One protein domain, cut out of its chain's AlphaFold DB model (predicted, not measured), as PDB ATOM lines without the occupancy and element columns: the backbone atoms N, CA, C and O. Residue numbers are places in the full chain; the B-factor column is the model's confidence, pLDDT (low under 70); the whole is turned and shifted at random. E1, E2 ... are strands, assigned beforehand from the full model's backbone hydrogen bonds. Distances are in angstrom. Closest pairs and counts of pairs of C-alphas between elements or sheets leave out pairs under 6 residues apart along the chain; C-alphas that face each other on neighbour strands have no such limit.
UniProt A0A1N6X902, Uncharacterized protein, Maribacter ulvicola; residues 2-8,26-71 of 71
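This is residues 2 to 8 and 26 to 71 of the 71 residues of an uncharacterized protein of Maribacter ulvicola (UniProt A0A1N6X902). With little regular structure, the model is a two-stranded ribbon folded back on itself: E1 and E4 pair side by side, and the hairpin of E2 and E3 folds back over them with few contacts. The 53 printed residues hold four named strands, E1 to E4, in two antiparallel sheets, E1 - E4 and E2 - E3, under half of the residues; the class is all strand. The whole is only just compact, close to loose, with a radius of gyration of the C-alphas of 12.0 A, and elongated, 35 by 20 by 19 A.

E1, residues 39 to 43, is antiparallel to E4, residues 64 to 68, at 164 degrees; N 41 and O 66 are within hydrogen-bond range, 3.1 A. E2, residues 48 to 52, and E3, residues 55 to 59, form a hairpin at 149 degrees, with N 50 and O 57 at 2.8 A. The closest C-alphas of E2 and E4, Ile 52 and Ala 68, are 6.5 A apart. E1 and E3 are only just apart, closest 8.4 A.

E1 begins at C-alpha 39 (160.068, 164.091, 131.349) and spans 13.0 A, E2 13.6 A, E3 12.7 A and E4 12.1 A, ending at C-alpha 68 (156.258, 165.943, 134.742).

Residues 9 to 25 are not printed; C-alphas 8 and 26 are 15.4 A apart. The links between strands are tight. Residues 2 to 5, 7 to 8, 33 to 35 and 62 to 71 have pLDDT under 70.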
ATOM      1  N   LYS A   2     134.732 166.847 124.420       42.53
ATOM      2  CA  LYS A   2     136.019 166.304 124.889       42.53
ATOM      3  C   LYS A   2     137.063 166.570 123.803       42.53
ATOM      4  O   LYS A   2     136.930 166.045 122.706       42.53
ATOM      5  N   ALA A   3     138.063 167.396 124.094       60.03
ATOM      6  CA  ALA A   3     139.218 167.547 123.218       60.03
ATOM      7  C   ALA A   3     140.128 166.324 123.403       60.03
ATOM      8  O   ALA A   3     140.695 166.119 124.479       60.03
ATOM      9  N   GLU A   4     140.228 165.478 122.382       63.66
ATOM     10  CA  GLU A   4     141.149 164.344 122.388       63.66
ATOM     11  C   GLU A   4     142.587 164.852 122.229       63.66
ATOM     12  O   GLU A   4     142.950 165.477 121.234       63.66
ATOM     13  N   LEU A   5     143.414 164.631 123.253       66.00
ATOM     14  CA  LEU A   5     144.811 165.053 123.251       66.00
ATOM     15  C   LEU A   5     145.664 164.050 122.473       66.00
ATOM     16  O   LEU A   5     145.704 162.868 122.817       66.00
ATOM     17  N   THR A   6     146.422 164.532 121.488       72.19
ATOM     18  CA  THR A   6     147.394 163.710 120.757       72.19
ATOM     19  C   THR A   6     148.506 163.215 121.685       72.19
ATOM     20  O   THR A   6     149.093 164.002 122.437       72.19
ATOM     21  N   ILE A   7     148.829 161.925 121.602       64.56
ATOM     22  CA  ILE A   7     149.929 161.297 122.343       64.56
ATOM     23  C   ILE A   7     151.231 161.483 121.554       64.56
ATOM     24  O   ILE A   7     151.302 161.122 120.380       64.56
ATOM     25  N   LYS A   8     152.278 162.028 122.188       59.97
ATOM     26  CA  LYS A   8     153.628 162.106 121.599       59.97
ATOM     27  C   LYS A   8     154.560 161.156 122.345       59.97
ATOM     28  O   LYS A   8     154.935 161.431 123.478       59.97
ATOM     29  N   ILE A  26     160.828 176.723 120.243       72.94
ATOM     30  CA  ILE A  26     159.488 176.262 120.620       72.94
ATOM     31  C   ILE A  26     159.112 176.923 121.945       72.94
ATOM     32  O   ILE A  26     159.341 176.379 123.020       72.94
ATOM     33  N   LYS A  27     158.541 178.126 121.854       73.69
ATOM     34  CA  LYS A  27     158.141 178.932 123.023       73.69
ATOM     35  C   LYS A  27     156.792 178.528 123.619       73.69
ATOM     36  O   LYS A  27     156.482 178.905 124.742       73.69
ATOM     37  N   LYS A  28     155.971 177.807 122.853       78.69
ATOM     38  CA  LYS A  28     154.656 177.312 123.266       78.69
ATOM     39  C   LYS A  28     154.476 175.888 122.769       78.69
ATOM     40  O   LYS A  28     154.841 175.566 121.639       78.69
ATOM     41  N   THR A  29     153.881 175.054 123.603       79.12
ATOM     42  CA  THR A  29     153.512 173.686 123.253       79.12
ATOM     43  C   THR A  29     152.027 173.503 123.489       79.12
ATOM     44  O   THR A  29     151.524 173.896 124.537       79.12
ATOM     45  N   SER A  30     151.332 172.870 122.548       77.69
ATOM     46  CA  SER A  30     149.960 172.434 122.793       77.69
ATOM     47  C   SER A  30     149.934 171.364 123.896       77.69
ATOM     48  O   SER A  30     150.866 170.546 123.960       77.69
ATOM     49  N   PRO A  31     148.886 171.334 124.740       79.69
ATOM     50  CA  PRO A  31     148.694 170.271 125.721       79.69
ATOM     51  C   PRO A  31     148.767 168.896 125.052       79.69
ATOM     52  O   PRO A  31     148.191 168.677 123.988       79.69
ATOM     53  N   HIS A  32     149.511 167.972 125.651       76.38
ATOM     54  CA  HIS A  32     149.677 166.619 125.128       76.38
ATOM     55  C   HIS A  32     149.902 165.620 126.262       76.38
ATOM     56  O   HIS A  32     150.222 165.989 127.397       76.38
ATOM     57  N   LYS A  33     149.699 164.337 125.960       69.06
ATOM     58  CA  LYS A  33     149.970 163.231 126.885       69.06
ATOM     59  C   LYS A  33     151.309 162.577 126.538       69.06
ATOM     60  O   LYS A  33     151.653 162.451 125.360       69.06
ATOM     61  N   HIS A  34     152.035 162.166 127.573       69.00
ATOM     62  CA  HIS A  34     153.206 161.299 127.462       69.00
ATOM     63  C   HIS A  34     152.744 159.855 127.644       69.00
ATOM     64  O   HIS A  34     151.827 159.602 128.420       69.00
ATOM     65  N   ASN A  35     153.347 158.922 126.909       67.00
ATOM     66  CA  ASN A  35     152.978 157.511 126.953       67.00
ATOM     67  C   ASN A  35     154.019 156.722 127.753       67.00
ATOM     68  O   ASN A  35     154.992 156.238 127.180       67.00
ATOM     69  N   GLY A  36     153.837 156.641 129.073       70.00
ATOM     70  CA  GLY A  36     154.634 155.756 129.929       70.00
ATOM     71  C   GLY A  36     156.087 156.183 130.160       70.00
ATOM     72  O   GLY A  36     156.937 155.324 130.377       70.00
ATOM     73  N   TYR A  37     156.396 157.483 130.106       74.38
ATOM     74  CA  TYR A  37     157.729 157.989 130.441       74.38
ATOM     75  C   TYR A  37     157.673 159.292 131.241       74.38
ATOM     76  O   TYR A  37     156.750 160.093 131.089       74.38
ATOM     77  N   PHE A  38     158.699 159.505 132.065       78.25
ATOM     78  CA  PHE A  38     158.905 160.749 132.798       78.25
ATOM     79  C   PHE A  38     159.725 161.734 131.968       78.25
ATOM     80  O   PHE A  38     160.725 161.357 131.353       78.25
ATOM     81  N   GLU A  39     159.304 162.998 131.950       78.56
ATOM     82  CA  GLU A  39     160.068 164.091 131.349       78.56
ATOM     83  C   GLU A  39     160.601 165.003 132.457       78.56
ATOM     84  O   GLU A  39     159.853 165.459 133.324       78.56
ATOM     85  N   ILE A  40     161.912 165.242 132.419       81.44
ATOM     86  CA  ILE A  40     162.603 166.179 133.299       81.44
ATOM     87  C   ILE A  40     163.098 167.331 132.438       81.44
ATOM     88  O   ILE A  40     163.877 167.124 131.503       81.44
ATOM     89  N   ILE A  41     162.666 168.544 132.770       80.69
ATOM     90  CA  ILE A  41     163.132 169.765 132.113       80.69
ATOM     91  C   ILE A  41     163.981 170.552 133.106       80.69
ATOM     92  O   ILE A  41     163.528 170.870 134.202       80.69
ATOM     93  N   PHE A  42     165.207 170.875 132.697       82.25
ATOM     94  CA  PHE A  42     166.133 171.713 133.451       82.25
ATOM     95  C   PHE A  42     166.487 172.951 132.625       82.25
ATOM     96  O   PHE A  42     167.041 172.834 131.526       82.25
ATOM     97  N   LEU A  43     166.146 174.134 133.138       82.88
ATOM     98  CA  LEU A  43     166.375 175.413 132.468       82.88
ATOM     99  C   LEU A  43     167.321 176.278 133.299       82.88
ATOM    100  O   LEU A  43     167.012 176.646 134.426       82.88
ATOM    101  N   THR A  44     168.453 176.663 132.712       83.44
ATOM    102  CA  THR A  44     169.419 177.571 133.354       83.44
ATOM    103  C   THR A  44     169.108 179.048 133.106       83.44
ATOM    104  O   THR A  44     169.611 179.912 133.820       83.44
ATOM    105  N   LYS A  45     168.311 179.350 132.071       82.44
ATOM    106  CA  LYS A  45     167.907 180.699 131.647       82.44
ATOM    107  C   LYS A  45     166.518 180.662 131.006       82.44
ATOM    108  O   LYS A  45     166.147 179.656 130.402       82.44
ATOM    109  N   GLY A  46     165.804 181.782 131.080       81.00
ATOM    110  CA  GLY A  46     164.475 181.958 130.492       81.00
ATOM    111  C   GLY A  46     163.397 182.236 131.536       81.00
ATOM    112  O   GLY A  46     163.632 182.142 132.733       81.00
ATOM    113  N   THR A  47     162.214 182.609 131.062       83.94
ATOM    114  CA  THR A  47     161.030 182.880 131.882       83.94
ATOM    115  C   THR A  47     159.801 182.301 131.188       83.94
ATOM    116  O   THR A  47     159.812 182.071 129.975       83.94
ATOM    117  N   GLY A  48     158.738 182.044 131.946       85.56
ATOM    118  CA  GLY A  48     157.484 181.532 131.403       85.56
ATOM    119  C   GLY A  48     156.688 180.756 132.440       85.56
ATOM    120  O   GLY A  48     156.896 180.914 133.642       85.56
ATOM    121  N   SER A  49     155.792 179.902 131.960       86.38
ATOM    122  CA  SER A  49     155.055 178.958 132.787       86.38
ATOM    123  C   SER A  49     155.044 177.569 132.157       86.38
ATOM    124  O   SER A  49     155.208 177.404 130.944       86.38
ATOM    125  N   HIS A  50     154.877 176.558 132.999       85.12
ATOM    126  CA  HIS A  50     154.658 175.182 132.596       85.12
ATOM    127  C   HIS A  50     153.440 174.642 133.330       85.12
ATOM    128  O   HIS A  50     153.368 174.705 134.554       85.12
ATOM    129  N   THR A  51     152.484 174.095 132.590       84.56
ATOM    130  CA  THR A  51     151.266 173.528 133.172       84.56
ATOM    131  C   THR A  51     151.358 172.010 133.182       84.56
ATOM    132  O   THR A  51     151.496 171.391 132.124       84.56
ATOM    133  N   ILE A  52     151.247 171.411 134.367       83.75
ATOM    134  CA  ILE A  52     151.114 169.962 134.551       83.75
ATOM    135  C   ILE A  52     149.686 169.705 135.015       83.75
ATOM    136  O   ILE A  52     149.241 170.259 136.017       83.75
ATOM    137  N   ASP A  53     148.967 168.890 134.248       82.75
ATOM    138  CA  ASP A  53     147.534 168.647 134.402       82.75
ATOM    139  C   ASP A  53     146.723 169.950 134.395       82.75
ATOM    140  O   ASP A  53     146.456 170.494 133.323       82.75
ATOM    141  N   THR A  54     146.357 170.467 135.565       84.81
ATOM    142  CA  THR A  54     145.627 171.734 135.724       84.81
ATOM    143  C   THR A  54     146.389 172.759 136.559       84.81
ATOM    144  O   THR A  54     145.859 173.831 136.839       84.81
ATOM    145  N   ILE A  55     147.609 172.435 136.987       85.94
ATOM    146  CA  ILE A  55     148.426 173.281 137.854       85.94
ATOM    147  C   ILE A  55     149.489 173.962 137.002       85.94
ATOM    148  O   ILE A  55     150.279 173.307 136.323       85.94
ATOM    149  N   GLU A  56     149.499 175.292 137.031       87.12
ATOM    150  CA  GLU A  56     150.526 176.096 136.383       87.12
ATOM    151  C   GLU A  56     151.671 176.402 137.356       87.12
ATOM    152  O   GLU A  56     151.460 176.917 138.452       87.12
ATOM    153  N   TYR A  57     152.892 176.125 136.916       85.38
ATOM    154  CA  TYR A  57     154.136 176.436 137.606       85.38
ATOM    155  C   TYR A  57     154.840 177.560 136.849       85.38
ATOM    156  O   TYR A  57     155.059 177.461 135.640       85.38
ATOM    157  N   LYS A  58     155.191 178.649 137.537       86.56
ATOM    158  CA  LYS A  58     156.016 179.710 136.943       86.56
ATOM    159  C   LYS A  58     157.460 179.246 136.896       86.56
ATOM    160  O   LYS A  58     157.948 178.786 137.909       86.56
ATOM    161  N   ILE A  59     158.122 179.446 135.762       83.31
ATOM    162  CA  ILE A  59     159.531 179.102 135.575       83.31
ATOM    163  C   ILE A  59     160.397 180.195 136.210       83.31
ATOM    164  O   ILE A  59     160.442 181.317 135.689       83.31
ATOM    165  N   GLN A  60     161.098 179.862 137.294       77.88
ATOM    166  CA  GLN A  60     162.096 180.721 137.942       77.88
ATOM    167  C   GLN A  60     163.507 180.137 137.794       77.88
ATOM    168  O   GLN A  60     163.875 179.125 138.382       77.88
ATOM    169  N   THR A  61     164.339 180.787 136.984       73.19
ATOM    170  CA  THR A  61     165.748 180.398 136.798       73.19
ATOM    171  C   THR A  61     166.634 181.001 137.890       73.19
ATOM    172  O   THR A  61     166.341 182.117 138.320       73.19
ATOM    173  N   PRO A  62     167.743 180.348 138.299       61.56
ATOM    174  CA  PRO A  62     168.454 179.272 137.593       61.56
ATOM    175  C   PRO A  62     168.084 177.830 137.985       61.56
ATOM    176  O   PRO A  62     168.719 176.906 137.475       61.56
ATOM    177  N   THR A  63     167.092 177.612 138.855       54.47
ATOM    178  CA  THR A  63     166.995 176.345 139.602       54.47
ATOM    179  C   THR A  63     165.585 175.765 139.644       54.47
ATOM    180  O   THR A  63     165.073 175.466 140.717       54.47
ATOM    181  N   GLU A  64     164.952 175.545 138.493       58.47
ATOM    182  CA  GLU A  64     163.717 174.757 138.472       58.47
ATOM    183  C   GLU A  64     163.853 173.525 137.582       58.47
ATOM    184  O   GLU A  64     164.014 173.589 136.360       58.47
ATOM    185  N   VAL A  65     163.824 172.378 138.262       59.44
ATOM    186  CA  VAL A  65     163.631 171.053 137.690       59.44
ATOM    187  C   VAL A  65     162.129 170.829 137.651       59.44
ATOM    188  O   VAL A  65     161.497 170.651 138.690       59.44
ATOM    189  N   ILE A  66     161.551 170.833 136.457       63.88
ATOM    190  CA  ILE A  66     160.137 170.508 136.295       63.88
ATOM    191  C   ILE A  66     160.051 169.012 136.014       63.88
ATOM    192  O   ILE A  66     160.472 168.550 134.950       63.88
ATOM    193  N   LEU A  67     159.554 168.260 136.997       56.47
ATOM    194  CA  LEU A  67     159.285 166.830 136.883       56.47
ATOM    195  C   LEU A  67     157.821 166.638 136.478       56.47
ATOM    196  O   LEU A  67     156.918 166.745 137.306       56.47
ATOM    197  N   ALA A  68     157.582 166.338 135.204       57.59
ATOM    198  CA  ALA A  68     156.258 165.943 134.742       57.59
ATOM    199  C   ALA A  68     156.084 164.429 134.947       57.59
ATOM    200  O   ALA A  68     156.520 163.616 134.128       57.59
ATOM    201  N   LEU A  69     155.451 164.043 136.060       46.66
ATOM    202  CA  LEU A  69     154.962 162.680 136.277       46.66
ATOM    203  C   LEU A  69     153.575 162.558 135.633       46.66
ATOM    204  O   LEU A  69     152.608 163.097 136.161       46.66
ATOM    205  N   LYS A  70     153.460 161.854 134.502       44.25
ATOM    206  CA  LYS A  70     152.152 161.485 133.938       44.25
ATOM    207  C   LYS A  70     151.869 160.017 134.243       44.25
ATOM    208  O   LYS A  70     152.557 159.148 133.709       44.25
ATOM    209  N   LYS A  71     150.907 159.769 135.136       42.97
ATOM    210  CA  LYS A  71     150.233 158.467 135.245       42.97
ATOM    211  C   LYS A  71     149.290 158.264 134.063       42.97
ATOM    212  O   LYS A  71     148.762 159.278 133.549       42.97
TER     213      LYS A  71